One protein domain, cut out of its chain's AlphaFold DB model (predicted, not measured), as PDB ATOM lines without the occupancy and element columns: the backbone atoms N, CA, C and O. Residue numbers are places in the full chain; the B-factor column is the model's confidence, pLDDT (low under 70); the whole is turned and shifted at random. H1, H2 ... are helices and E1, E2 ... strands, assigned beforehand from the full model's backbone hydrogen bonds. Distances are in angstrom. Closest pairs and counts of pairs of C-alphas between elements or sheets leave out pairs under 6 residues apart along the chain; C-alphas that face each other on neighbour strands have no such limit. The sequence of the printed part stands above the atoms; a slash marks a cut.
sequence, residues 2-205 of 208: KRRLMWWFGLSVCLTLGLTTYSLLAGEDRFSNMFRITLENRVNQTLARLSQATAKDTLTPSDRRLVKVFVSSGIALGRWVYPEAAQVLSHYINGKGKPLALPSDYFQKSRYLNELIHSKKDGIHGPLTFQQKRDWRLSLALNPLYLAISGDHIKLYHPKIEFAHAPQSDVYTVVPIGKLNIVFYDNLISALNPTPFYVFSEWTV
ATOM      1  N   LYS A   2     181.095 204.643 152.230       56.41
ATOM      2  CA  LYS A   2     180.139 203.677 151.627       56.41
ATOM      3  C   LYS A   2     179.262 202.897 152.627       56.41
ATOM      4  O   LYS A   2     178.069 202.750 152.406       56.41
ATOM      5  N   ARG A   3     179.828 202.464 153.761       53.19
ATOM      6  CA  ARG A   3     179.096 201.685 154.778       53.19
ATOM      7  C   ARG A   3     177.969 202.501 155.428       53.19
ATOM      8  O   ARG A   3     176.856 202.012 155.504       53.19
ATOM      9  N   ARG A   4     178.216 203.764 155.806       56.06
ATOM     10  CA  ARG A   4     177.189 204.659 156.384       56.06
ATOM     11  C   ARG A   4     176.056 204.957 155.394       56.06
ATOM     12  O   ARG A   4     174.902 204.925 155.796       56.06
ATOM     13  N   LEU A   5     176.368 205.167 154.113       57.22
ATOM     14  CA  LEU A   5     175.362 205.397 153.066       57.22
ATOM     15  C   LEU A   5     174.424 204.187 152.886       57.22
ATOM     16  O   LEU A   5     173.219 204.352 152.735       57.22
ATOM     17  N   MET A   6     174.970 202.970 152.981       54.06
ATOM     18  CA  MET A   6     174.202 201.723 152.903       54.06
ATOM     19  C   MET A   6     173.250 201.541 154.097       54.06
ATOM     20  O   MET A   6     172.124 201.091 153.912       54.06
ATOM     21  N   TRP A   7     173.662 201.947 155.305       59.88
ATOM     22  CA  TRP A   7     172.790 201.944 156.488       59.88
ATOM     23  C   TRP A   7     171.645 202.953 156.370       59.88
ATOM     24  O   TRP A   7     170.507 202.600 156.661       59.88
ATOM     25  N   TRP A   8     171.911 204.173 155.895       63.88
ATOM     26  CA  TRP A   8     170.867 205.182 155.671       63.88
ATOM     27  C   TRP A   8     169.857 204.753 154.606       63.88
ATOM     28  O   TRP A   8     168.660 204.967 154.780       63.88
ATOM     29  N   PHE A   9     170.326 204.102 153.540       60.53
ATOM     30  CA  PHE A   9     169.453 203.537 152.515       60.53
ATOM     31  C   PHE A   9     168.617 202.364 153.052       60.53
ATOM     32  O   PHE A   9     167.417 202.299 152.815       60.53
ATOM     33  N   GLY A  10     169.219 201.460 153.829       57.97
ATOM     34  CA  GLY A  10     168.484 200.363 154.465       57.97
ATOM     35  C   GLY A  10     167.424 200.861 155.450       57.97
ATOM     36  O   GLY A  10     166.290 200.389 155.432       57.97
ATOM     37  N   LEU A  11     167.763 201.866 156.265       70.75
ATOM     38  CA  LEU A  11     166.835 202.456 157.227       70.75
ATOM     39  C   LEU A  11     165.671 203.168 156.522       70.75
ATOM     40  O   LEU A  11     164.528 203.008 156.941       70.75
ATOM     41  N   SER A  12     165.930 203.908 155.436       70.56
ATOM     42  CA  SER A  12     164.876 204.606 154.690       70.56
ATOM     43  C   SER A  12     163.924 203.644 153.977       70.56
ATOM     44  O   SER A  12     162.713 203.860 154.001       70.56
ATOM     45  N   VAL A  13     164.434 202.547 153.407       73.62
ATOM     46  CA  VAL A  13     163.608 201.482 152.818       73.62
ATOM     47  C   VAL A  13     162.748 200.808 153.888       73.62
ATOM     48  O   VAL A  13     161.541 200.675 153.705       73.62
ATOM     49  N   CYS A  14     163.314 200.444 155.040       72.94
ATOM     50  CA  CYS A  14     162.535 199.839 156.123       72.94
ATOM     51  C   CYS A  14     161.458 200.787 156.665       72.94
ATOM     52  O   CYS A  14     160.335 200.363 156.919       72.94
ATOM     53  N   LEU A  15     161.776 202.074 156.813       76.31
ATOM     54  CA  LEU A  15     160.852 203.067 157.355       76.31
ATOM     55  C   LEU A  15     159.719 203.382 156.365       76.31
ATOM     56  O   LEU A  15     158.559 203.451 156.761       76.31
ATOM     57  N   THR A  16     160.018 203.475 155.065       76.25
ATOM     58  CA  THR A  16     158.994 203.631 154.016       76.25
ATOM     59  C   THR A  16     158.107 202.394 153.876       76.25
ATOM     60  O   THR A  16     156.889 202.534 153.759       76.25
ATOM     61  N   LEU A  17     158.670 201.185 153.966       78.25
ATOM     62  CA  LEU A  17     157.894 199.941 154.006       78.25
ATOM     63  C   LEU A  17     157.026 199.858 155.265       78.25
ATOM     64  O   LEU A  17     155.861 199.476 155.185       78.25
ATOM     65  N   GLY A  18     157.554 200.266 156.418       75.94
ATOM     66  CA  GLY A  18     156.816 200.309 157.679       75.94
ATOM     67  C   GLY A  18     155.633 201.275 157.622       75.94
ATOM     68  O   GLY A  18     154.516 200.893 157.961       75.94
ATOM     69  N   LEU A  19     155.847 202.494 157.120       76.62
ATOM     70  CA  LEU A  19     154.794 203.505 156.979       76.62
ATOM     71  C   LEU A  19     153.730 203.111 155.955       76.62
ATOM     72  O   LEU A  19     152.543 203.306 156.207       76.62
ATOM     73  N   THR A  20     154.124 202.531 154.820       77.19
ATOM     74  CA  THR A  20     153.158 202.032 153.826       77.19
ATOM     75  C   THR A  20     152.361 200.856 154.380       77.19
ATOM     76  O   THR A  20     151.139 200.865 154.293       77.19
ATOM     77  N   THR A  21     153.013 199.896 155.040       80.06
ATOM     78  CA  THR A  21     152.339 198.762 155.693       80.06
ATOM     79  C   THR A  21     151.373 199.237 156.777       80.06
ATOM     80  O   THR A  21     150.214 198.826 156.791       80.06
ATOM     81  N   TYR A  22     151.803 200.161 157.642       81.31
ATOM     82  CA  TYR A  22     150.939 200.780 158.645       81.31
ATOM     83  C   TYR A  22     149.736 201.465 157.993       81.31
ATOM     84  O   TYR A  22     148.599 201.187 158.368       81.31
ATOM     85  N   SER A  23     149.966 202.285 156.965       79.69
ATOM     86  CA  SER A  23     148.905 203.005 156.253       79.69
ATOM     87  C   SER A  23     147.918 202.067 155.558       79.69
ATOM     88  O   SER A  23     146.745 202.396 155.434       79.69
ATOM     89  N   LEU A  24     148.354 200.892 155.101       81.31
ATOM     90  CA  LEU A  24     147.491 199.914 154.431       81.31
ATOM     91  C   LEU A  24     146.674 199.063 155.406       81.31
ATOM     92  O   LEU A  24     145.540 198.702 155.088       81.31
ATOM     93  N   LEU A  25     147.241 198.735 156.569       81.75
ATOM     94  CA  LEU A  25     146.678 197.733 157.477       81.75
ATOM     95  C   LEU A  25     146.004 198.336 158.710       81.75
ATOM     96  O   LEU A  25     144.922 197.896 159.090       81.75
ATOM     97  N   ALA A  26     146.623 199.337 159.332       82.31
ATOM     98  CA  ALA A  26     146.247 199.788 160.670       82.31
ATOM     99  C   ALA A  26     145.823 201.260 160.712       82.31
ATOM    100  O   ALA A  26     144.793 201.563 161.302       82.31
ATOM    101  N   GLY A  27     146.560 202.156 160.051       82.44
ATOM    102  CA  GLY A  27     146.416 203.604 160.200       82.44
ATOM    103  C   GLY A  27     144.997 204.109 159.952       82.44
ATOM    104  O   GLY A  27     144.384 203.803 158.930       82.44
ATOM    105  N   GLU A  28     144.455 204.882 160.882       87.06
ATOM    106  CA  GLU A  28     143.114 205.484 160.771       87.06
ATOM    107  C   GLU A  28     143.177 207.002 160.597       87.06
ATOM    108  O   GLU A  28     142.157 207.665 160.424       87.06
ATOM    109  N   ASP A  29     144.390 207.552 160.582       89.19
ATOM    110  CA  ASP A  29     144.639 208.966 160.388       89.19
ATOM    111  C   ASP A  29     144.332 209.422 158.949       89.19
ATOM    112  O   ASP A  29     144.196 208.638 157.999       89.19
ATOM    113  N   ARG A  30     144.219 210.741 158.782       89.56
ATOM    114  CA  ARG A  30     143.866 211.370 157.506       89.56
ATOM    115  C   ARG A  30     144.880 211.079 156.394       89.56
ATOM    116  O   ARG A  30     144.461 210.944 155.245       89.56
ATOM    117  N   PHE A  31     146.176 210.972 156.701       86.69
ATOM    118  CA  PHE A  31     147.202 210.682 155.697       86.69
ATOM    119  C   PHE A  31     147.118 209.234 155.234       86.69
ATOM    120  O   PHE A  31     147.093 209.001 154.028       86.69
ATOM    121  N   SER A  32     146.976 208.282 156.159       87.44
ATOM    122  CA  SER A  32     146.759 206.869 155.826       87.44
ATOM    123  C   SER A  32     145.512 206.678 154.959       87.44
ATOM    124  O   SER A  32     145.570 206.011 153.927       87.44
ATOM    125  N   ASN A  33     144.391 207.315 155.319       88.06
ATOM    126  CA  ASN A  33     143.156 207.280 154.527       88.06
ATOM    127  C   ASN A  33     143.343 207.862 153.119       88.06
ATOM    128  O   ASN A  33     142.980 207.230 152.129       88.06
ATOM    129  N   MET A  34     143.940 209.050 153.017       89.56
ATOM    130  CA  MET A  34     144.187 209.716 151.737       89.56
ATOM    131  C   MET A  34     145.158 208.929 150.852       89.56
ATOM    132  O   MET A  34     144.927 208.808 149.648       89.56
ATOM    133  N   PHE A  35     146.207 208.349 151.439       87.94
ATOM    134  CA  PHE A  35     147.127 207.452 150.747       87.94
ATOM    135  C   PHE A  35     146.391 206.229 150.195       87.94
ATOM    136  O   PHE A  35     146.518 205.948 149.005       87.94
ATOM    137  N   ARG A  36     145.576 205.550 151.016       89.81
ATOM    138  CA  ARG A  36     144.781 204.389 150.590       89.81
ATOM    139  C   ARG A  36     143.850 204.712 149.430       89.81
ATOM    140  O   ARG A  36     143.910 204.026 148.421       89.81
ATOM    141  N   ILE A  37     143.055 205.776 149.542       89.81
ATOM    142  CA  ILE A  37     142.108 206.189 148.492       89.81
ATOM    143  C   ILE A  37     142.856 206.520 147.198       89.81
ATOM    144  O   ILE A  37     142.472 206.078 146.118       89.81
ATOM    145  N   THR A  38     143.952 207.277 147.294       92.12
ATOM    146  CA  THR A  38     144.753 207.655 146.122       92.12
ATOM    147  C   THR A  38     145.370 206.427 145.457       92.12
ATOM    148  O   THR A  38     145.342 206.306 144.232       92.12
ATOM    149  N   LEU A  39     145.920 205.511 146.256       90.62
ATOM    150  CA  LEU A  39     146.528 204.280 145.774       90.62
ATOM    151  C   LEU A  39     145.488 203.353 145.139       90.62
ATOM    152  O   LEU A  39     145.704 202.908 144.016       90.62
ATOM    153  N   GLU A  40     144.363 203.109 145.814       93.31
ATOM    154  CA  GLU A  40     143.252 202.296 145.309       93.31
ATOM    155  C   GLU A  40     142.748 202.836 143.974       93.31
ATOM    156  O   GLU A  40     142.736 202.107 142.983       93.31
ATOM    157  N   ASN A  41     142.437 204.134 143.908       94.62
ATOM    158  CA  ASN A  41     141.972 204.775 142.682       94.62
ATOM    159  C   ASN A  41     142.991 204.625 141.553       94.62
ATOM    160  O   ASN A  41     142.629 204.248 140.441       94.62
ATOM    161  N   ARG A  42     144.277 204.875 141.826       94.38
ATOM    162  CA  ARG A  42     145.318 204.806 140.797       94.38
ATOM    163  C   ARG A  42     145.547 203.382 140.303       94.38
ATOM    164  O   ARG A  42     145.721 203.180 139.099       94.38
ATOM    165  N   VAL A  43     145.544 202.398 141.201       93.75
ATOM    166  CA  VAL A  43     145.676 200.981 140.838       93.75
ATOM    167  C   VAL A  43     144.458 200.531 140.036       93.75
ATOM    168  O   VAL A  43     144.632 200.014 138.935       93.75
ATOM    169  N   ASN A  44     143.243 200.803 140.512       95.88
ATOM    170  CA  ASN A  44     142.007 200.390 139.845       95.88
ATOM    171  C   ASN A  44     141.835 201.063 138.474       95.88
ATOM    172  O   ASN A  44     141.511 200.386 137.501       95.88
ATOM    173  N   GLN A  45     142.143 202.358 138.346       96.50
ATOM    174  CA  GLN A  45     142.172 203.045 137.046       96.50
ATOM    175  C   GLN A  45     143.208 202.430 136.099       96.50
ATOM    176  O   GLN A  45     142.948 202.272 134.906       96.50
ATOM    177  N   THR A  46     144.378 202.050 136.621       96.31
ATOM    178  CA  THR A  46     145.419 201.394 135.822       96.31
ATOM    179  C   THR A  46     144.958 200.021 135.337       96.31
ATOM    180  O   THR A  46     145.097 199.734 134.150       96.31
ATOM    181  N   LEU A  47     144.385 199.192 136.214       96.25
ATOM    182  CA  LEU A  47     143.868 197.864 135.864       96.25
ATOM    183  C   LEU A  47     142.706 197.953 134.867       96.25
ATOM    184  O   LEU A  47     142.700 197.208 133.890       96.25
ATOM    185  N   ALA A  48     141.791 198.911 135.040       97.06
ATOM    186  CA  ALA A  48     140.703 199.161 134.095       97.06
ATOM    187  C   ALA A  48     141.229 199.595 132.717       97.06
ATOM    188  O   ALA A  48     140.817 199.046 131.695       97.06
ATOM    189  N   ARG A  49     142.197 200.525 132.665       97.38
ATOM    190  CA  ARG A  49     142.850 200.927 131.406       97.38
ATOM    191  C   ARG A  49     143.513 199.734 130.721       97.38
ATOM    192  O   ARG A  49     143.358 199.568 129.514       97.38
ATOM    193  N   LEU A  50     144.259 198.925 131.475       97.44
ATOM    194  CA  LEU A  50     144.915 197.729 130.951       97.44
ATOM    195  C   LEU A  50     143.881 196.738 130.409       97.44
ATOM    196  O   LEU A  50     144.072 196.241 129.310       97.44
ATOM    197  N   SER A  51     142.773 196.511 131.119       97.19
ATOM    198  CA  SER A  51     141.705 195.595 130.696       97.19
ATOM    199  C   SER A  51     141.076 196.038 129.376       97.19
ATOM    200  O   SER A  51     140.937 195.234 128.454       97.19
ATOM    201  N   GLN A  52     140.780 197.333 129.242       97.12
ATOM    202  CA  GLN A  52     140.258 197.910 128.003       97.12
ATOM    203  C   GLN A  52     141.271 197.829 126.853       97.12
ATOM    204  O   GLN A  52     140.895 197.542 125.718       97.12
ATOM    205  N   ALA A  53     142.559 198.048 127.129       96.50
ATOM    206  CA  ALA A  53     143.616 197.885 126.134       96.50
ATOM    207  C   ALA A  53     143.794 196.418 125.712       96.50
ATOM    208  O   ALA A  53     144.043 196.160 124.537       96.50
ATOM    209  N   THR A  54     143.633 195.459 126.631       96.38
ATOM    210  CA  THR A  54     143.623 194.025 126.310       96.38
ATOM    211  C   THR A  54     142.460 193.684 125.389       96.38
ATOM    212  O   THR A  54     142.667 193.032 124.372       96.38
ATOM    213  N   ALA A  55     141.256 194.170 125.700       95.94
ATOM    214  CA  ALA A  55     140.059 193.918 124.899       95.94
ATOM    215  C   ALA A  55     140.157 194.461 123.468       95.94
ATOM    216  O   ALA A  55     139.590 193.875 122.550       95.94
ATOM    217  N   LYS A  56     140.898 195.557 123.276       96.19
ATOM    218  CA  LYS A  56     141.128 196.194 121.971       96.19
ATOM    219  C   LYS A  56     142.393 195.710 121.255       96.19
ATOM    220  O   LYS A  56     142.692 196.220 120.183       96.19
ATOM    221  N   ASP A  57     143.143 194.786 121.854       94.00
ATOM    222  CA  ASP A  57     144.463 194.341 121.384       94.00
ATOM    223  C   ASP A  57     145.474 195.492 121.167       94.00
ATOM    224  O   ASP A  57     146.315 195.478 120.272       94.00
ATOM    225  N   THR A  58     145.419 196.521 122.018       96.00
ATOM    226  CA  THR A  58     146.305 197.702 121.957       96.00
ATOM    227  C   THR A  58     147.344 197.727 123.084       96.00
ATOM    228  O   THR A  58     147.859 198.790 123.436       96.00
ATOM    229  N   LEU A  59     147.631 196.586 123.720       94.12
ATOM    230  CA  LEU A  59     148.586 196.513 124.830       94.12
ATOM    231  C   LEU A  59     150.029 196.720 124.364       94.12
ATOM    232  O   LEU A  59     150.570 195.933 123.584       94.12
ATOM    233  N   THR A  60     150.704 197.700 124.959       95.62
ATOM    234  CA  THR A  60     152.139 197.905 124.735       95.62
ATOM    235  C   THR A  60     152.990 196.828 125.437       95.62
ATOM    236  O   THR A  60     152.548 196.196 126.404       95.62
ATOM    237  N   PRO A  61     154.266 196.635 125.047       94.75
ATOM    238  CA  PRO A  61     155.177 195.737 125.765       94.75
ATOM    239  C   PRO A  61     155.405 196.121 127.238       94.75
ATOM    240  O   PRO A  61     155.657 195.259 128.084       94.75
ATOM    241  N   SER A  62     155.341 197.413 127.572       94.00
ATOM    242  CA  SER A  62     155.363 197.891 128.962       94.00
ATOM    243  C   SER A  62     154.099 197.505 129.721       94.00
ATOM    244  O   SER A  62     154.199 197.066 130.865       94.00
ATOM    245  N   ASP A  63     152.932 197.590 129.079       95.44
ATOM    246  CA  ASP A  63     151.664 197.197 129.691       95.44
ATOM    247  C   ASP A  63     151.640 195.697 129.996       95.44
ATOM    248  O   ASP A  63     151.310 195.301 131.111       95.44
ATOM    249  N   ARG A  64     152.094 194.853 129.059       94.50
ATOM    250  CA  ARG A  64     152.211 193.398 129.282       94.50
ATOM    251  C   ARG A  64     153.132 193.065 130.459       94.50
ATOM    252  O   ARG A  64     152.821 192.184 131.261       94.50
ATOM    253  N   ARG A  65     154.254 193.785 130.604       95.25
ATOM    254  CA  ARG A  65     155.143 193.643 131.771       95.25
ATOM    255  C   ARG A  65     154.442 194.045 133.065       95.25
ATOM    256  O   ARG A  65     154.573 193.337 134.058       95.25
ATOM    257  N   LEU A  66     153.681 195.135 133.048       94.62
ATOM    258  CA  LEU A  66     152.933 195.599 134.210       94.62
ATOM    259  C   LEU A  66     151.842 194.599 134.626       94.62
ATOM    260  O   LEU A  66     151.750 194.264 135.804       94.62
ATOM    261  N   VAL A  67     151.092 194.043 133.669       95.00
ATOM    262  CA  VAL A  67     150.136 192.948 133.917       95.00
ATOM    263  C   VAL A  67     150.840 191.753 134.557       95.00
ATOM    264  O   VAL A  67     150.386 191.245 135.580       95.00
ATOM    265  N   LYS A  68     151.992 191.337 134.011       95.31
ATOM    266  CA  LYS A  68     152.774 190.231 134.574       95.31
ATOM    267  C   LYS A  68     153.179 190.496 136.023       95.31
ATOM    268  O   LYS A  68     153.112 189.573 136.833       95.31
ATOM    269  N   VAL A  69     153.583 191.723 136.356       93.50
ATOM    270  CA  VAL A  69     153.917 192.114 137.734       93.50
ATOM    271  C   VAL A  69     152.691 191.981 138.635       93.50
ATOM    272  O   VAL A  69     152.780 191.278 139.635       93.50
ATOM    273  N   PHE A  70     151.544 192.558 138.260       92.62
ATOM    274  CA  PHE A  70     150.323 192.470 139.070       92.62
ATOM    275  C   PHE A  70     149.890 191.025 139.321       92.62
ATOM    276  O   PHE A  70     149.661 190.640 140.467       92.62
ATOM    277  N   VAL A  71     149.845 190.205 138.269       93.12
ATOM    278  CA  VAL A  71     149.469 188.792 138.380       93.12
ATOM    279  C   VAL A  71     150.473 188.017 139.236       93.12
ATOM    280  O   VAL A  71     150.073 187.248 140.107       93.12
ATOM    281  N   SER A  72     151.778 188.244 139.055       93.00
ATOM    282  CA  SER A  72     152.811 187.566 139.853       93.00
ATOM    283  C   SER A  72     152.744 187.960 141.329       93.00
ATOM    284  O   SER A  72     152.888 187.099 142.195       93.00
ATOM    285  N   SER A  73     152.481 189.235 141.630       89.44
ATOM    286  CA  SER A  73     152.250 189.706 142.996       89.44
ATOM    287  C   SER A  73     150.995 189.074 143.600       89.44
ATOM    288  O   SER A  73     151.045 188.602 144.733       89.44
ATOM    289  N   GLY A  74     149.903 188.984 142.835       88.12
ATOM    290  CA  GLY A  74     148.674 188.306 143.253       88.12
ATOM    291  C   GLY A  74     148.894 186.825 143.571       88.12
ATOM    292  O   GLY A  74     148.452 186.355 144.616       88.12
ATOM    293  N   ILE A  75     149.647 186.105 142.732       91.56
ATOM    294  CA  ILE A  75     150.049 184.712 142.990       91.56
ATOM    295  C   ILE A  75     150.901 184.623 144.260       91.56
ATOM    296  O   ILE A  75     150.663 183.754 145.096       91.56
ATOM    297  N   ALA A  76     151.897 185.499 144.419       90.62
ATOM    298  CA  ALA A  76     152.803 185.468 145.565       90.62
ATOM    299  C   ALA A  76     152.065 185.690 146.893       90.62
ATOM    300  O   ALA A  76     152.295 184.946 147.843       90.62
ATOM    301  N   LEU A  77     151.153 186.665 146.942       84.31
ATOM    302  CA  LEU A  77     150.293 186.908 148.102       84.31
ATOM    303  C   LEU A  77     149.307 185.751 148.311       84.31
ATOM    304  O   LEU A  77     149.143 185.256 149.425       84.31
ATOM    305  N   GLY A  78     148.714 185.265 147.222       85.25
ATOM    306  CA  GLY A  78     147.734 184.188 147.240       85.25
ATOM    307  C   GLY A  78     148.260 182.864 147.771       85.25
ATOM    308  O   GLY A  78     147.511 182.135 148.406       85.25
ATOM    309  N   ARG A  79     149.552 182.564 147.608       89.94
ATOM    310  CA  ARG A  79     150.165 181.343 148.165       89.94
ATOM    311  C   ARG A  79     150.006 181.210 149.681       89.94
ATOM    312  O   ARG A  79     150.011 180.091 150.177       89.94
ATOM    313  N   TRP A  80     149.862 182.319 150.401       85.56
ATOM    314  CA  TRP A  80     149.714 182.315 151.858       85.56
ATOM    315  C   TRP A  80     148.256 182.240 152.310       85.56
ATOM    316  O   TRP A  80     147.971 181.699 153.373       85.56
ATOM    317  N   VAL A  81     147.339 182.786 151.510       82.56
ATOM    318  CA  VAL A  81     145.936 182.988 151.903       82.56
ATOM    319  C   VAL A  81     145.015 181.966 151.219       82.56
ATOM    320  O   VAL A  81     144.130 181.400 151.852       82.56
ATOM    321  N   TYR A  82     145.257 181.674 149.940       86.00
ATOM    322  CA  TYR A  82     144.481 180.781 149.071       86.00
ATOM    323  C   TYR A  82     145.417 179.965 148.149       86.00
ATOM    324  O   TYR A  82     145.462 180.189 146.933       86.00
ATOM    325  N   PRO A  83     146.202 179.022 148.708       92.38
ATOM    326  CA  PRO A  83     147.286 178.358 147.986       92.38
ATOM    327  C   PRO A  83     146.829 177.589 146.741       92.38
ATOM    328  O   PRO A  83     147.521 177.644 145.728       92.38
ATOM    329  N   GLU A  84     145.662 176.941 146.760       94.88
ATOM    330  CA  GLU A  84     145.123 176.197 145.612       94.88
ATOM    331  C   GLU A  84     144.807 177.139 144.452       94.88
ATOM    332  O   GLU A  84     145.223 176.884 143.325       94.88
ATOM    333  N   ALA A  85     144.138 178.265 144.717       92.56
ATOM    334  CA  ALA A  85     143.818 179.250 143.685       92.56
ATOM    335  C   ALA A  85     145.092 179.896 143.110       92.56
ATOM    336  O   ALA A  85     145.219 180.075 141.898       92.56
ATOM    337  N   ALA A  86     146.084 180.178 143.962       94.25
ATOM    338  CA  ALA A  86     147.383 180.671 143.511       94.25
ATOM    339  C   ALA A  86     148.133 179.637 142.655       94.25
ATOM    340  O   ALA A  86     148.793 180.007 141.680       94.25
ATOM    341  N   GLN A  87     148.027 178.347 142.989       96.69
ATOM    342  CA  GLN A  87     148.608 177.257 142.209       96.69
ATOM    343  C   GLN A  87     147.913 177.115 140.849       96.69
ATOM    344  O   GLN A  87     148.605 177.049 139.834       96.69
ATOM    345  N   VAL A  88     146.577 177.167 140.814       96.25
ATOM    346  CA  VAL A  88     145.763 177.166 139.586       96.25
ATOM    347  C   VAL A  88     146.160 178.322 138.669       96.25
ATOM    348  O   VAL A  88     146.529 178.086 137.520       96.25
ATOM    349  N   LEU A  89     146.177 179.562 139.169       95.19
ATOM    350  CA  LEU A  89     146.534 180.735 138.363       95.19
ATOM    351  C   LEU A  89     147.993 180.685 137.881       95.19
ATOM    352  O   LEU A  89     148.284 180.948 136.713       95.19
ATOM    353  N   SER A  90     148.927 180.296 138.753       96.88
ATOM    354  CA  SER A  90     150.340 180.134 138.389       96.88
ATOM    355  C   SER A  90     150.535 179.081 137.297       96.88
ATOM    356  O   SER A  90     151.378 179.260 136.412       96.88
ATOM    357  N   HIS A  91     149.781 177.984 137.360       97.44
ATOM    358  CA  HIS A  91     149.838 176.899 136.386       97.44
ATOM    359  C   HIS A  91     149.136 177.256 135.077       97.44
ATOM    360  O   HIS A  91     149.629 176.893 134.015       97.44
ATOM    361  N   TYR A  92     148.064 178.046 135.111       96.12
ATOM    362  CA  TYR A  92     147.413 178.547 133.900       96.12
ATOM    363  C   TYR A  92     148.383 179.339 133.010       96.12
ATOM    364  O   TYR A  92     148.375 179.219 131.786       96.12
ATOM    365  N   ILE A  93     149.271 180.110 133.642       95.44
ATOM    366  CA  ILE A  93     150.241 180.972 132.956       95.44
ATOM    367  C   ILE A  93     151.501 180.197 132.548       95.44
ATOM    368  O   ILE A  93     152.045 180.428 131.473       95.44
ATOM    369  N   ASN A  94     151.996 179.289 133.397       96.25
ATOM    370  CA  ASN A  94     153.327 178.684 133.216       96.25
ATOM    371  C   ASN A  94     153.309 177.170 132.939       96.25
ATOM    372  O   ASN A  94     154.331 176.599 132.560       96.25
ATOM    373  N   GLY A  95     152.169 176.510 133.131       93.69
ATOM    374  CA  GLY A  95     152.005 175.053 133.095       93.69
ATOM    375  C   GLY A  95     151.868 174.459 131.694       93.69
ATOM    376  O   GLY A  95     151.905 173.237 131.550       93.69
ATOM    377  N   LYS A  96     151.759 175.302 130.655       95.06
ATOM    378  CA  LYS A  96     151.709 174.894 129.237       95.06
ATOM    379  C   LYS A  96     150.592 173.881 128.938       95.06
ATOM    380  O   LYS A  96     150.809 172.917 128.210       95.06
ATOM    381  N   GLY A  97     149.426 174.051 129.564       95.06
ATOM    382  CA  GLY A  97     148.253 173.195 129.345       95.06
ATOM    383  C   GLY A  97     148.334 171.803 129.978       95.06
ATOM    384  O   GLY A  97     147.396 171.019 129.851       95.06
ATOM    385  N   LYS A  98     149.435 171.469 130.667       97.69
ATOM    386  CA  LYS A  98     149.576 170.173 131.340       97.69
ATOM    387  C   LYS A  98     148.526 170.019 132.445       97.69
ATOM    388  O   LYS A  98     148.196 171.015 133.086       97.69
ATOM    389  N   PRO A  99     148.062 168.795 132.737       98.06
ATOM    390  CA  PRO A  99     147.272 168.527 133.930       98.06
ATOM    391  C   PRO A  99     147.917 169.072 135.212       98.06
ATOM    392  O   PRO A  99     149.133 168.967 135.385       98.06
ATOM    393  N   LEU A 100     147.101 169.619 136.114       98.31
ATOM    394  CA  LEU A 100     147.512 170.028 137.457       98.31
ATOM    395  C   LEU A 100     146.845 169.136 138.505       98.31
ATOM    396  O   LEU A 100     145.622 169.137 138.627       98.31
ATOM    397  N   ALA A 101     147.656 168.434 139.292       98.00
ATOM    398  CA  ALA A 101     147.204 167.773 140.509       98.00
ATOM    399  C   ALA A 101     147.343 168.741 141.694       98.00
ATOM    400  O   ALA A 101     148.441 169.224 141.980       98.00
ATOM    401  N   LEU A 102     146.238 169.029 142.375       97.25
ATOM    402  CA  LEU A 102     146.205 169.807 143.608       97.25
ATOM    403  C   LEU A 102     146.253 168.867 144.824       97.25
ATOM    404  O   LEU A 102     145.561 167.841 144.819       97.25
ATOM    405  N   PRO A 103     147.005 169.212 145.886       95.81
ATOM    406  CA  PRO A 103     146.972 168.472 147.145       95.81
ATOM    407  C   PRO A 103     145.549 168.381 147.710       95.81
ATOM    408  O   PRO A 103     144.801 169.359 147.679       95.81
ATOM    409  N   SER A 104     145.174 167.220 148.247       95.50
ATOM    410  CA  SER A 104     143.813 166.985 148.745       95.50
ATOM    411  C   SER A 104     143.585 167.437 150.191       95.50
ATOM    412  O   SER A 104     142.437 167.504 150.625       95.50
ATOM    413  N   ASP A 105     144.639 167.823 150.921       94.25
ATOM    414  CA  ASP A 105     144.586 168.180 152.350       94.25
ATOM    415  C   ASP A 105     143.527 169.232 152.692       94.25
ATOM    416  O   ASP A 105     142.876 169.157 153.737       94.25
ATOM    417  N   TYR A 106     143.373 170.239 151.829       93.50
ATOM    418  CA  TYR A 106     142.352 171.265 151.999       93.50
ATOM    419  C   TYR A 106     140.956 170.731 151.676       93.50
ATOM    420  O   TYR A 106     140.031 170.893 152.472       93.50
ATOM    421  N   PHE A 107     140.807 170.081 150.521       94.69
ATOM    422  CA  PHE A 107     139.511 169.629 150.020       94.69
ATOM    423  C   PHE A 107     138.860 168.599 150.944       94.69
ATOM    424  O   PHE A 107     137.666 168.698 151.205       94.69
ATOM    425  N   GLN A 108     139.657 167.709 151.543       94.44
ATOM    426  CA  GLN A 108     139.208 166.756 152.563       94.44
ATOM    427  C   GLN A 108     138.609 167.434 153.809       94.44
ATOM    428  O   GLN A 108     137.744 166.878 154.486       94.44
ATOM    429  N   LYS A 109     139.071 168.645 154.140       93.69
ATOM    430  CA  LYS A 109     138.648 169.399 155.331       93.69
ATOM    431  C   LYS A 109     137.535 170.404 155.035       93.69
ATOM    432  O   LYS A 109     136.974 170.973 155.971       93.69
ATOM    433  N   SER A 110     137.209 170.642 153.764       94.12
ATOM    434  CA  SER A 110     136.147 171.572 153.382       94.12
ATOM    435  C   SER A 110     134.792 171.050 153.855       94.12
ATOM    436  O   SER A 110     134.314 170.001 153.425       94.12
ATOM    437  N   ARG A 111     134.135 171.818 154.730       95.00
ATOM    438  CA  ARG A 111     132.787 171.500 155.216       95.00
ATOM    439  C   ARG A 111     131.781 171.424 154.069       95.00
ATOM    440  O   ARG A 111     130.997 170.485 154.022       95.00
ATOM    441  N   TYR A 112     131.833 172.384 153.144       94.94
ATOM    442  CA  TYR A 112     130.942 172.412 151.988       94.94
ATOM    443  C   TYR A 112     131.135 171.183 151.092       94.94
ATOM    444  O   TYR A 112     130.147 170.552 150.726       94.94
ATOM    445  N   LEU A 113     132.383 170.812 150.768       94.69
ATOM    446  CA  LEU A 113     132.640 169.612 149.965       94.69
ATOM    447  C   LEU A 113     132.191 168.350 150.682       94.69
ATOM    448  O   LEU A 113     131.575 167.502 150.053       94.69
ATOM    449  N   ASN A 114     132.444 168.238 151.984       94.50
ATOM    450  CA  ASN A 114     132.013 167.076 152.748       94.50
ATOM    451  C   ASN A 114     130.484 166.956 152.759       94.50
ATOM    452  O   ASN A 114     129.969 165.889 152.442       94.50
ATOM    453  N   GLU A 115     129.747 168.036 153.031       94.88
ATOM    454  CA  GLU A 115     128.277 168.050 152.938       94.88
ATOM    455  C   GLU A 115     127.796 167.681 151.522       94.88
ATOM    456  O   GLU A 115     126.869 166.886 151.363       94.88
ATOM    457  N   LEU A 116     128.464 168.204 150.487       94.56
ATOM    458  CA  LEU A 116     128.153 167.906 149.093       94.56
ATOM    459  C   LEU A 116     128.379 166.425 148.765       94.56
ATOM    460  O   LEU A 116     127.478 165.800 148.219       94.56
ATOM    461  N   ILE A 117     129.524 165.854 149.142       94.69
ATOM    462  CA  ILE A 117     129.872 164.442 148.933       94.69
ATOM    463  C   ILE A 117     128.855 163.534 149.628       94.69
ATOM    464  O   ILE A 117     128.305 162.655 148.980       94.69
ATOM    465  N   HIS A 118     128.523 163.793 150.899       92.88
ATOM    466  CA  HIS A 118     127.542 162.990 151.642       92.88
ATOM    467  C   HIS A 118     126.131 163.065 151.038       92.88
ATOM    468  O   HIS A 118     125.350 162.125 151.161       92.88
ATOM    469  N   SER A 119     125.782 164.182 150.392       94.56
ATOM    470  CA  SER A 119     124.479 164.348 149.736       94.56
ATOM    471  C   SER A 119     124.377 163.658 148.371       94.56
ATOM    472  O   SER A 119     123.277 163.529 147.825       94.56
ATOM    473  N   LYS A 120     125.507 163.257 147.781       93.75
ATOM    474  CA  LYS A 120     125.583 162.684 146.437       93.75
ATOM    475  C   LYS A 120     125.840 161.181 146.516       93.75
ATOM    476  O   LYS A 120     126.489 160.687 147.425       93.75
ATOM    477  N   LYS A 121     125.302 160.453 145.541       92.75
ATOM    478  CA  LYS A 121     125.611 159.034 145.326       92.75
ATOM    479  C   LYS A 121     126.823 158.902 144.407       92.75
ATOM    480  O   LYS A 121     127.212 159.881 143.765       92.75
ATOM    481  N   ASP A 122     127.344 157.688 144.288       96.38
ATOM    482  CA  ASP A 122     128.323 157.313 143.270       96.38
ATOM    483  C   ASP A 122     127.925 157.815 141.877       96.38
ATOM    484  O   ASP A 122     126.748 157.845 141.504       96.38
ATOM    485  N   GLY A 123     128.930 158.230 141.112       97.50
ATOM    486  CA  GLY A 123     128.775 158.806 139.784       97.50
ATOM    487  C   GLY A 123     129.497 160.139 139.615       97.50
ATOM    488  O   GLY A 123     130.240 160.595 140.486       97.50
ATOM    489  N   ILE A 124     129.277 160.754 138.454       97.44
ATOM    490  CA  ILE A 124     129.872 162.032 138.052       97.44
ATOM    491  C   ILE A 124     128.827 163.139 138.196       97.44
ATOM    492  O   ILE A 124     127.729 163.047 137.650       97.44
ATOM    493  N   HIS A 125     129.195 164.216 138.885       97.44
ATOM    494  CA  HIS A 125     128.344 165.362 139.181       97.44
ATOM    495  C   HIS A 125     129.022 166.648 138.708       97.44
ATOM    496  O   HIS A 125     130.143 166.943 139.114       97.44
ATOM    497  N   GLY A 126     128.347 167.443 137.879       94.19
ATOM    498  CA  GLY A 126     128.852 168.747 137.452       94.19
ATOM    499  C   GLY A 126     128.214 169.276 136.167       94.19
ATOM    500  O   GLY A 126     127.570 168.507 135.455       94.19
ATOM    501  N   PRO A 127     128.394 170.572 135.853       95.81
ATOM    502  CA  PRO A 127     129.083 171.581 136.666       95.81
ATOM    503  C   PRO A 127     128.294 171.948 137.934       95.81
ATOM    504  O   PRO A 127     127.090 172.186 137.886       95.81
ATOM    505  N   LEU A 128     128.972 171.995 139.081       95.56
ATOM    506  CA  LEU A 128     128.404 172.394 140.369       95.56
ATOM    507  C   LEU A 128     128.891 173.806 140.701       95.56
ATOM    508  O   LEU A 128     130.045 174.000 141.083       95.56
ATOM    509  N   THR A 129     128.010 174.791 140.545       93.62
ATOM    510  CA  THR A 129     128.260 176.172 140.967       93.62
ATOM    511  C   THR A 129     127.780 176.389 142.393       93.62
ATOM    512  O   THR A 129     126.805 175.792 142.856       93.62
ATOM    513  N   PHE A 130     128.468 177.265 143.114       92.94
ATOM    514  CA  PHE A 130     128.083 177.622 144.472       92.94
ATOM    515  C   PHE A 130     128.527 179.039 144.817       92.94
ATOM    516  O   PHE A 130     129.385 179.633 144.166       92.94
ATOM    517  N   GLN A 131     127.902 179.600 145.850       88.69
ATOM    518  CA  GLN A 131     128.234 180.936 146.326       88.69
ATOM    519  C   GLN A 131     129.566 180.912 147.077       88.69
ATOM    520  O   GLN A 131     129.740 180.100 147.987       88.69
ATOM    521  N   GLN A 132     130.441 181.876 146.783       84.94
ATOM    522  CA  GLN A 132     131.754 182.027 147.417       84.94
ATOM    523  C   GLN A 132     131.686 182.036 148.955       84.94
ATOM    524  O   GLN A 132     132.572 181.504 149.611       84.94
ATOM    525  N   LYS A 133     130.599 182.542 149.555       88.62
ATOM    526  CA  LYS A 133     130.405 182.537 151.018       88.62
ATOM    527  C   LYS A 133     130.332 181.140 151.657       88.62
ATOM    528  O   LYS A 133     130.499 181.037 152.866       88.62
ATOM    529  N   ARG A 134     130.028 180.083 150.886       92.06
ATOM    530  CA  ARG A 134     129.985 178.698 151.395       92.06
ATOM    531  C   ARG A 134     131.382 178.115 151.561       92.06
ATOM    532  O   ARG A 134     131.636 177.418 152.534       92.06
ATOM    533  N   ASP A 135     132.260 178.410 150.609       92.25
ATOM    534  CA  ASP A 135     133.666 178.030 150.644       92.25
ATOM    535  C   ASP A 135     134.457 178.944 149.696       92.25
ATOM    536  O   ASP A 135     134.520 178.737 148.483       92.25
ATOM    537  N   TRP A 136     135.034 180.006 150.246       86.00
ATOM    538  CA  TRP A 136     135.648 181.053 149.435       86.00
ATOM    539  C   TRP A 136     136.951 180.584 148.777       86.00
ATOM    540  O   TRP A 136     137.223 180.953 147.637       86.00
ATOM    541  N   ARG A 137     137.728 179.736 149.460       89.31
ATOM    542  CA  ARG A 137     139.014 179.218 148.975       89.31
ATOM    543  C   ARG A 137     138.814 178.168 147.883       89.31
ATOM    544  O   ARG A 137     139.507 178.226 146.871       89.31
ATOM    545  N   LEU A 138     137.817 177.290 148.022       92.19
ATOM    546  CA  LEU A 138     137.388 176.403 146.940       92.19
ATOM    547  C   LEU A 138     136.827 177.201 145.768       92.19
ATOM    548  O   LEU A 138     137.170 176.910 144.631       92.19
ATOM    549  N   SER A 139     136.003 178.222 146.029       90.25
ATOM    550  CA  SER A 139     135.373 178.999 144.959       90.25
ATOM    551  C   SER A 139     136.390 179.726 144.082       90.25
ATOM    552  O   SER A 139     136.141 179.899 142.896       90.25
ATOM    553  N   LEU A 140     137.507 180.176 144.655       87.81
ATOM    554  CA  LEU A 140     138.584 180.824 143.905       87.81
ATOM    555  C   LEU A 140     139.442 179.823 143.118       87.81
ATOM    556  O   LEU A 140     140.062 180.200 142.128       87.81
ATOM    557  N   ALA A 141     139.518 178.569 143.568       92.00
ATOM    558  CA  ALA A 141     140.314 177.538 142.910       92.00
ATOM    559  C   ALA A 141     139.529 176.793 141.819       92.00
ATOM    560  O   ALA A 141     140.082 176.493 140.762       92.00
ATOM    561  N   LEU A 142     138.266 176.453 142.100       91.19
ATOM    562  CA  LEU A 142     137.423 175.532 141.335       91.19
ATOM    563  C   LEU A 142     135.935 175.924 141.478       91.19
ATOM    564  O   LEU A 142     135.205 175.346 142.286       91.19
ATOM    565  N   ASN A 143     135.473 176.913 140.706       87.88
ATOM    566  CA  ASN A 143     134.046 177.235 140.558       87.88
ATOM    567  C   ASN A 143     133.726 177.575 139.088       87.88
ATOM    568  O   ASN A 143     134.266 178.561 138.587       87.88
ATOM    569  N   PRO A 144     132.866 176.805 138.392       93.31
ATOM    570  CA  PRO A 144     132.191 175.589 138.863       93.31
ATOM    571  C   PRO A 144     133.174 174.458 139.199       93.31
ATOM    572  O   PRO A 144     134.320 174.484 138.773       93.31
ATOM    573  N   LEU A 145     132.735 173.442 139.938       94.88
ATOM    574  CA  LEU A 145     133.508 172.210 140.140       94.88
ATOM    575  C   LEU A 145     132.785 170.989 139.576       94.88
ATOM    576  O   LEU A 145     131.564 170.993 139.416       94.88
ATOM    577  N   TYR A 146     133.543 169.931 139.319       97.75
ATOM    578  CA  TYR A 146     133.034 168.603 139.007       97.75
ATOM    579  C   TYR A 146     133.506 167.623 140.076       97.75
ATOM    580  O   TYR A 146     134.619 167.731 140.592       97.75
ATOM    581  N   LEU A 147     132.647 166.673 140.412       97.69
ATOM    582  CA  LEU A 147     132.866 165.700 141.469       97.69
ATOM    583  C   LEU A 147     132.553 164.310 140.925       97.69
ATOM    584  O   LEU A 147     131.432 164.067 140.490       97.69
ATOM    585  N   ALA A 148     133.519 163.402 140.958       98.12
ATOM    586  CA  ALA A 148     133.288 161.984 140.723       98.12
ATOM    587  C   ALA A 148     133.455 161.213 142.037       98.12
ATOM    588  O   ALA A 148     134.436 161.412 142.755       98.12
ATOM    589  N   ILE A 149     132.474 160.366 142.340       97.56
ATOM    590  CA  ILE A 149     132.416 159.521 143.536       97.56
ATOM    591  C   ILE A 149     132.352 158.067 143.068       97.56
ATOM    592  O   ILE A 149     131.510 157.729 142.234       97.56
ATOM    593  N   SER A 150     133.250 157.228 143.574       96.56
ATOM    594  CA  SER A 150     133.309 155.796 143.269       96.56
ATOM    595  C   SER A 150     133.648 155.028 144.543       96.56
ATOM    596  O   SER A 150     134.827 154.878 144.878       96.56
ATOM    597  N   GLY A 151     132.626 154.564 145.265       92.50
ATOM    598  CA  GLY A 151     132.780 154.084 146.635       92.50
ATOM    599  C   GLY A 151     133.456 155.144 147.508       92.50
ATOM    600  O   GLY A 151     133.055 156.306 147.520       92.50
ATOM    601  N   ASP A 152     134.544 154.762 148.173       93.44
ATOM    602  CA  ASP A 152     135.306 155.667 149.043       93.44
ATOM    603  C   ASP A 152     136.262 156.600 148.280       93.44
ATOM    604  O   ASP A 152     136.911 157.452 148.890       93.44
ATOM    605  N   HIS A 153     136.388 156.453 146.957       97.19
ATOM    606  CA  HIS A 153     137.274 157.279 146.144       97.19
ATOM    607  C   HIS A 153     136.568 158.542 145.647       97.19
ATOM    608  O   HIS A 153     135.538 158.479 144.968       97.19
ATOM    609  N   ILE A 154     137.173 159.694 145.937       97.69
ATOM    610  CA  ILE A 154     136.675 161.011 145.561       97.69
ATOM    611  C   ILE A 154     137.652 161.677 144.605       97.69
ATOM    612  O   ILE A 154     138.845 161.786 144.886       97.69
ATOM    613  N   LYS A 155     137.110 162.200 143.506       98.00
ATOM    614  CA  LYS A 155     137.831 163.010 142.532       98.00
ATOM    615  C   LYS A 155     137.120 164.337 142.325       98.00
ATOM    616  O   LYS A 155     136.041 164.401 141.737       98.00
ATOM    617  N   LEU A 156     137.756 165.405 142.774       97.75
ATOM    618  CA  LEU A 156     137.364 166.781 142.505       97.75
ATOM    619  C   LEU A 156     138.128 167.274 141.277       97.75
ATOM    620  O   LEU A 156     139.348 167.146 141.238       97.75
ATOM    621  N   TYR A 157     137.462 167.839 140.273       97.94
ATOM    622  CA  TYR A 157     138.146 168.284 139.058       97.94
ATOM    623  C   TYR A 157     137.452 169.441 138.338       97.94
ATOM    624  O   TYR A 157     136.287 169.752 138.580       97.94
ATOM    625  N   HIS A 158     138.181 170.069 137.416       97.62
ATOM    626  CA  HIS A 158     137.628 170.948 136.390       97.62
ATOM    627  C   HIS A 158     138.211 170.539 135.027       97.62
ATOM    628  O   HIS A 158     139.437 170.494 134.882       97.62
ATOM    629  N   PRO A 159     137.370 170.234 134.017       95.81
ATOM    630  CA  PRO A 159     137.820 169.670 132.744       95.81
ATOM    631  C   PRO A 159     138.738 170.621 131.969       95.81
ATOM    632  O   PRO A 159     139.686 170.176 131.328       95.81
ATOM    633  N   LYS A 160     138.456 171.929 132.037       95.31
ATOM    634  CA  LYS A 160     139.204 172.969 131.324       95.31
ATOM    635  C   LYS A 160     139.145 174.311 132.059       95.31
ATOM    636  O   LYS A 160     138.159 175.021 131.922       95.31
ATOM    637  N   ILE A 161     140.153 174.646 132.863       94.75
ATOM    638  CA  ILE A 161     140.247 175.977 133.484       94.75
ATOM    639  C   ILE A 161     140.574 177.006 132.408       94.75
ATOM    640  O   ILE A 161     141.576 176.878 131.702       94.75
ATOM    641  N   GLU A 162     139.730 178.025 132.300       92.75
ATOM    642  CA  GLU A 162     139.853 179.106 131.334       92.75
ATOM    643  C   GLU A 162     139.279 180.381 131.957       92.75
ATOM    644  O   GLU A 162     138.139 180.388 132.417       92.75
ATOM    645  N   PHE A 163     140.098 181.430 132.032       90.12
ATOM    646  CA  PHE A 163     139.660 182.743 132.508       90.12
ATOM    647  C   PHE A 163     139.053 183.534 131.347       90.12
ATOM    648  O   PHE A 163     139.198 183.148 130.184       90.12
ATOM    649  N   ALA A 164     138.404 184.656 131.664       90.38
ATOM    650  CA  ALA A 164     137.798 185.535 130.673       90.38
ATOM    651  C   ALA A 164     138.778 185.865 129.529       90.38
ATOM    652  O   ALA A 164     139.943 186.215 129.745       90.38
ATOM    653  N   HIS A 165     138.309 185.735 128.293       91.75
ATOM    654  CA  HIS A 165     139.077 186.064 127.100       91.75
ATOM    655  C   HIS A 165     139.253 187.576 126.957       91.75
ATOM    656  O   HIS A 165     138.513 188.358 127.549       91.75
ATOM    657  N   ALA A 166     140.194 187.994 126.104       92.56
ATOM    658  CA  ALA A 166     140.535 189.403 125.906       92.56
ATOM    659  C   ALA A 166     139.311 190.343 125.778       92.56
ATOM    660  O   ALA A 166     139.289 191.342 126.500       92.56
ATOM    661  N   PRO A 167     138.264 190.035 124.975       93.75
ATOM    662  CA  PRO A 167     137.113 190.931 124.808       93.75
ATOM    663  C   PRO A 167     136.224 191.085 126.057       93.75
ATOM    664  O   PRO A 167     135.467 192.049 126.154       93.75
ATOM    665  N   GLN A 168     136.296 190.154 127.010       91.31
ATOM    666  CA  GLN A 168     135.406 190.062 128.175       91.31
ATOM    667  C   GLN A 168     135.899 190.946 129.333       91.31
ATOM    668  O   GLN A 168     136.363 190.467 130.366       91.31
ATOM    669  N   SER A 169     135.853 192.263 129.135       90.62
ATOM    670  CA  SER A 169     136.337 193.263 130.107       90.62
ATOM    671  C   SER A 169     135.394 193.546 131.289       90.62
ATOM    672  O   SER A 169     135.691 194.398 132.119       90.62
ATOM    673  N   ASP A 170     134.260 192.855 131.371       91.12
ATOM    674  CA  ASP A 170     133.228 192.998 132.405       91.12
ATOM    675  C   ASP A 170     133.360 191.976 133.547       91.12
ATOM    676  O   ASP A 170     132.746 192.144 134.602       91.12
ATOM    677  N   VAL A 171     134.193 190.947 133.374       89.44
ATOM    678  CA  VAL A 171     134.473 189.935 134.399       89.44
ATOM    679  C   VAL A 171     135.639 190.392 135.276       89.44
ATOM    680  O   VAL A 171     136.761 190.583 134.796       89.44
ATOM    681  N   TYR A 172     135.383 190.556 136.574       90.50
ATOM    682  CA  TYR A 172     136.395 190.974 137.540       90.50
ATOM    683  C   TYR A 172     136.230 190.304 138.903       90.50
ATOM    684  O   TYR A 172     135.134 189.944 139.331       90.50
ATOM    685  N   THR A 173     137.344 190.231 139.625       84.38
ATOM    686  CA  THR A 173     137.420 189.811 141.020       84.38
ATOM    687  C   THR A 173     137.861 190.989 141.884       84.38
ATOM    688  O   THR A 173     138.844 191.668 141.580       84.38
ATOM    689  N   VAL A 174     137.159 191.232 142.991       85.50
ATOM    690  CA  VAL A 174     137.607 192.190 144.013       85.50
ATOM    691  C   VAL A 174     138.537 191.467 144.980       85.50
ATOM    692  O   VAL A 174     138.120 190.548 145.684       85.50
ATOM    693  N   VAL A 175     139.801 191.880 145.008       78.19
ATOM    694  CA  VAL A 175     140.836 191.317 145.878       78.19
ATOM    695  C   VAL A 175     141.070 192.277 147.047       78.19
ATOM    696  O   VAL A 175     141.618 193.366 146.837       78.19
ATOM    697  N   PRO A 176     140.679 191.908 148.279       77.00
ATOM    698  CA  PRO A 176     140.968 192.725 149.448       77.00
ATOM    699  C   PRO A 176     142.460 192.638 149.794       77.00
ATOM    700  O   PRO A 176     142.990 191.554 150.042       77.00
ATOM    701  N   ILE A 177     143.149 193.783 149.831       76.75
ATOM    702  CA  ILE A 177     144.552 193.893 150.264       76.75
ATOM    703  C   ILE A 177     144.615 194.888 151.422       76.75
ATOM    704  O   ILE A 177     144.666 196.103 151.222       76.75
ATOM    705  N   GLY A 178     144.593 194.376 152.655       78.19
ATOM    706  CA  GLY A 178     144.444 195.223 153.838       78.19
ATOM    707  C   GLY A 178     143.101 195.951 153.816       78.19
ATOM    708  O   GLY A 178     142.058 195.317 153.687       78.19
ATOM    709  N   LYS A 179     143.135 197.284 153.907       83.62
ATOM    710  CA  LYS A 179     141.958 198.159 153.781       83.62
ATOM    711  C   LYS A 179     141.696 198.637 152.334       83.62
ATOM    712  O   LYS A 179     140.966 199.607 152.162       83.62
ATOM    713  N   LEU A 180     142.310 198.016 151.317       84.75
ATOM    714  CA  LEU A 180     142.088 198.335 149.896       84.75
ATOM    715  C   LEU A 180     141.191 197.305 149.206       84.75
ATOM    716  O   LEU A 180     141.345 196.104 149.438       84.75
ATOM    717  N   ASN A 181     140.362 197.768 148.272       89.12
ATOM    718  CA  ASN A 181     139.587 196.937 147.354       89.12
ATOM    719  C   ASN A 181     140.146 197.057 145.933       89.12
ATOM    720  O   ASN A 181     139.823 197.985 145.186       89.12
ATOM    721  N   ILE A 182     141.000 196.108 145.548       89.94
ATOM    722  CA  ILE A 182     141.588 196.096 144.208       89.94
ATOM    723  C   ILE A 182     140.675 195.330 143.254       89.94
ATOM    724  O   ILE A 182     140.400 194.151 143.466       89.94
ATOM    725  N   VAL A 183     140.224 195.990 142.189       92.50
ATOM    726  CA  VAL A 183     139.398 195.387 141.136       92.50
ATOM    727  C   VAL A 183     140.317 194.808 140.067       92.50
ATOM    728  O   VAL A 183     140.917 195.548 139.284       92.50
ATOM    729  N   PHE A 184     140.447 193.485 140.042       91.31
ATOM    730  CA  PHE A 184     141.276 192.777 139.076       91.31
ATOM    731  C   PHE A 184     140.409 192.150 137.984       91.31
ATOM    732  O   PHE A 184     139.563 191.313 138.274       91.31
ATOM    733  N   TYR A 185     140.619 192.553 136.733       94.31
ATOM    734  CA  TYR A 185     139.855 192.060 135.588       94.31
ATOM    735  C   TYR A 185     140.450 190.757 135.057       94.31
ATOM    736  O   TYR A 185     141.651 190.688 134.781       94.31
ATOM    737  N   ASP A 186     139.612 189.743 134.867       91.88
ATOM    738  CA  ASP A 186     140.051 188.396 134.492       91.88
ATOM    739  C   ASP A 186     140.692 188.374 133.098       91.88
ATOM    740  O   ASP A 186     141.693 187.685 132.881       91.88
ATOM    741  N   ASN A 187     140.195 189.206 132.175       94.81
ATOM    742  CA  ASN A 187     140.734 189.310 130.818       94.81
ATOM    743  C   ASN A 187     142.193 189.782 130.771       94.81
ATOM    744  O   ASN A 187     142.886 189.537 129.791       94.81
ATOM    745  N   LEU A 188     142.719 190.405 131.830       95.81
ATOM    746  CA  LEU A 188     144.143 190.742 131.909       95.81
ATOM    747  C   LEU A 188     145.028 189.497 131.855       95.81
ATOM    748  O   LEU A 188     146.147 189.561 131.347       95.81
ATOM    749  N   ILE A 189     144.539 188.359 132.342       94.56
ATOM    750  CA  ILE A 189     145.294 187.109 132.339       94.56
ATOM    751  C   ILE A 189     145.540 186.647 130.898       94.56
ATOM    752  O   ILE A 189     146.624 186.141 130.610       94.56
ATOM    753  N   SER A 190     144.613 186.905 129.966       94.06
ATOM    754  CA  SER A 190     144.777 186.532 128.555       94.06
ATOM    755  C   SER A 190     145.975 187.225 127.895       94.06
ATOM    756  O   SER A 190     146.590 186.660 126.992       94.06
ATOM    757  N   ALA A 191     146.376 188.409 128.377       92.94
ATOM    758  CA  ALA A 191     147.552 189.130 127.882       92.94
ATOM    759  C   ALA A 191     148.882 188.395 128.143       92.94
ATOM    760  O   ALA A 191     149.910 188.739 127.548       92.94
ATOM    761  N   LEU A 192     148.865 187.397 129.035       93.94
ATOM    762  CA  LEU A 192     150.011 186.568 129.405       93.94
ATOM    763  C   LEU A 192     150.086 185.252 128.617       93.94
ATOM    764  O   LEU A 192     150.931 184.420 128.934       93.94
ATOM    765  N   ASN A 193     149.247 185.083 127.586       91.44
ATOM    766  CA  ASN A 193     149.157 183.876 126.756       91.44
ATOM    767  C   ASN A 193     148.982 182.585 127.587       91.44
ATOM    768  O   ASN A 193     149.769 181.644 127.440       91.44
ATOM    769  N   PRO A 194     147.990 182.537 128.493       94.69
ATOM    770  CA  PRO A 194     147.771 181.369 129.324       94.69
ATOM    771  C   PRO A 194     147.281 180.192 128.476       94.69
ATOM    772  O   PRO A 194     146.755 180.366 127.377       94.69
ATOM    773  N   THR A 195     147.436 178.978 128.989       95.88
ATOM    774  CA  THR A 195     146.978 177.767 128.301       95.88
ATOM    775  C   THR A 195     145.944 177.049 129.160       95.88
ATOM    776  O   THR A 195     146.281 176.656 130.280       95.88
ATOM    777  N   PRO A 196     144.709 176.840 128.660       96.38
ATOM    778  CA  PRO A 196     143.713 176.039 129.359       96.38
ATOM    779  C   PRO A 196     144.230 174.652 129.711       96.38
ATOM    780  O   PRO A 196     144.984 174.045 128.952       96.38
ATOM    781  N   PHE A 197     143.833 174.162 130.878       97.50
ATOM    782  CA  PHE A 197     144.332 172.902 131.415       97.50
ATOM    783  C   PHE A 197     143.276 172.196 132.257       97.50
ATOM    784  O   PHE A 197     142.325 172.801 132.752       97.50
ATOM    785  N   TYR A 198     143.488 170.900 132.424       97.62
ATOM    786  CA  TYR A 198     142.733 170.055 133.332       97.62
ATOM    787  C   TYR A 198     143.321 170.145 134.744       97.62
ATOM    788  O   TYR A 198     144.534 170.022 134.919       97.62
ATOM    789  N   VAL A 199     142.479 170.319 135.758       98.00
ATOM    790  CA  VAL A 199     142.900 170.348 137.167       98.00
ATOM    791  C   VAL A 199     142.101 169.343 137.971       98.00
ATOM    792  O   VAL A 199     140.907 169.167 137.729       98.00
ATOM    793  N   PHE A 200     142.753 168.684 138.923       98.12
ATOM    794  CA  PHE A 200     142.115 167.677 139.755       98.12
ATOM    795  C   PHE A 200     142.751 167.550 141.132       98.12
ATOM    796  O   PHE A 200     143.895 167.936 141.346       98.12
ATOM    797  N   SER A 201     141.998 166.971 142.056       98.06
ATOM    798  CA  SER A 201     142.465 166.473 143.338       98.06
ATOM    799  C   SER A 201     141.720 165.184 143.658       98.06
ATOM    800  O   SER A 201     140.518 165.086 143.413       98.06
ATOM    801  N   GLU A 202     142.436 164.196 144.180       97.44
ATOM    802  CA  GLU A 202     141.909 162.861 144.447       97.44
ATOM    803  C   GLU A 202     142.277 162.431 145.867       97.44
ATOM    804  O   GLU A 202     143.365 162.739 146.367       97.44
ATOM    805  N   TRP A 203     141.352 161.752 146.541       97.06
ATOM    806  CA  TRP A 203     141.580 161.155 147.855       97.06
ATOM    807  C   TRP A 203     140.618 159.996 148.109       97.06
ATOM    808  O   TRP A 203     139.609 159.842 147.423       97.06
ATOM    809  N   THR A 204     140.934 159.199 149.123       94.88
ATOM    810  CA  THR A 204     140.045 158.159 149.641       94.88
ATOM    811  C   THR A 204     139.508 158.611 150.990       94.88
ATOM    812  O   THR A 204     140.278 159.055 151.845       94.88
ATOM    813  N   VAL A 205     138.196 158.535 151.187       86.69
ATOM    814  CA  VAL A 205     137.579 158.795 152.489       86.69
ATOM    815  C   VAL A 205     137.943 157.628 153.402       86.69
ATOM    816  O   VAL A 205     137.637 156.481 153.094       86.69
TER     817      VAL A 205
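Overview. This is residues 2 to 205 of the 208 residues of an uncharacterized protein of Methylocaldum marinum (UniProt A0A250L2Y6). An elongated body has a twisted four-stranded sheet at one end, with H5 beside it, and at the other end the long helix H2 with the strand hairpin E4 and E5 along it. H3, H4, H6 and H7 fill the space between these two ends, and residues 2 to 18 of H1 stick out as a free arm, H1 being about perpendicular to H2. The printed part has 204 residues, with seven named helices and six named strands in the order H1 H2 H3 H4 H5 E1 H6 E2 E3 E4 E5 H7 E6, a mixed class. The large sheet has the order E1 - E2 - E3 - E6, all antiparallel. The whole is only just loose, close to compact, with a radius of gyration of the C-alphas of 20.4 A and spans of 67 by 38 by 36 A.

Along the chain. H1, residues 2 to 25, begins at C-alpha 2 (180.139, 203.677, 151.627) and is 34.5 A long. H2, residues 30 to 55, measures 37.2 A, and H3, residues 61 to 81, 30.5 A. H4 is residues 83 to 94, H5 111 to 119, E1 123 to 128, H6 136 to 141 and E2 145 to 150. E3, residues 153 to 161, measures 22.8 A. E4 is residues 172 to 177, E5 180 to 185 and H7 186 to 192. E6, residues 197 to 204, is 23.8 A long and ends at C-alpha 204 (140.045, 158.159, 149.641).

Arrangement. H1 touches H2 with residues 22 to 24 alone, closest at the C-alphas of Ser 23 and Ser 32, 4.4 A. The closest C-alphas of H2 and E5 are Asn 44 and Val 183, 5.8 A apart. The hairpin E4 and E5 has N 175 and O 182 at 2.8 A. H2 touches H7 at a steep tilt of 66 degrees, closest at Ser 51 and Leu 188, 5.6 A between C-alphas. The helical hairpin H3 and H4 has a shallow tilt of 27 degrees, opposite ways, with C-alphas 75 and 86 closest at 4.9 A. H4 touches H6, with C-alphas 85 and 141 closest at 4.0 A. Helix packing is part aligned, part crossed. H4 and H5 only graze the large sheet; H6 is only just on it, with 5 pairs of C-alphas within 10 A. Within hydrogen-bond range are N 125 and O 147 of E1 and E2, 2.8 A, N 148 and O 155 of the hairpin E2 and E3, 2.8 A, and N 156 and O 201 of E3 and E6, 2.9 A. Every O i to N i+4 pair is within range in H1, H2, H4, H5 and H6; H3 has 15 of 17, and H7 0 of 3 but 4 of 4 O i to N i+3 pairs.

Size, cuts and confidence. The C-alphas farthest apart, Lys 2 and Lys 121, are 70.8 A apart. The printed part has no cut. The one long link, H4 to H5, is residues 95 to 110; its residues 100 to 101 pair parallel with residues 199 to 200 of E6. Mean pLDDT of the printed part is 90.2, and residues 2 to 10 are under 70.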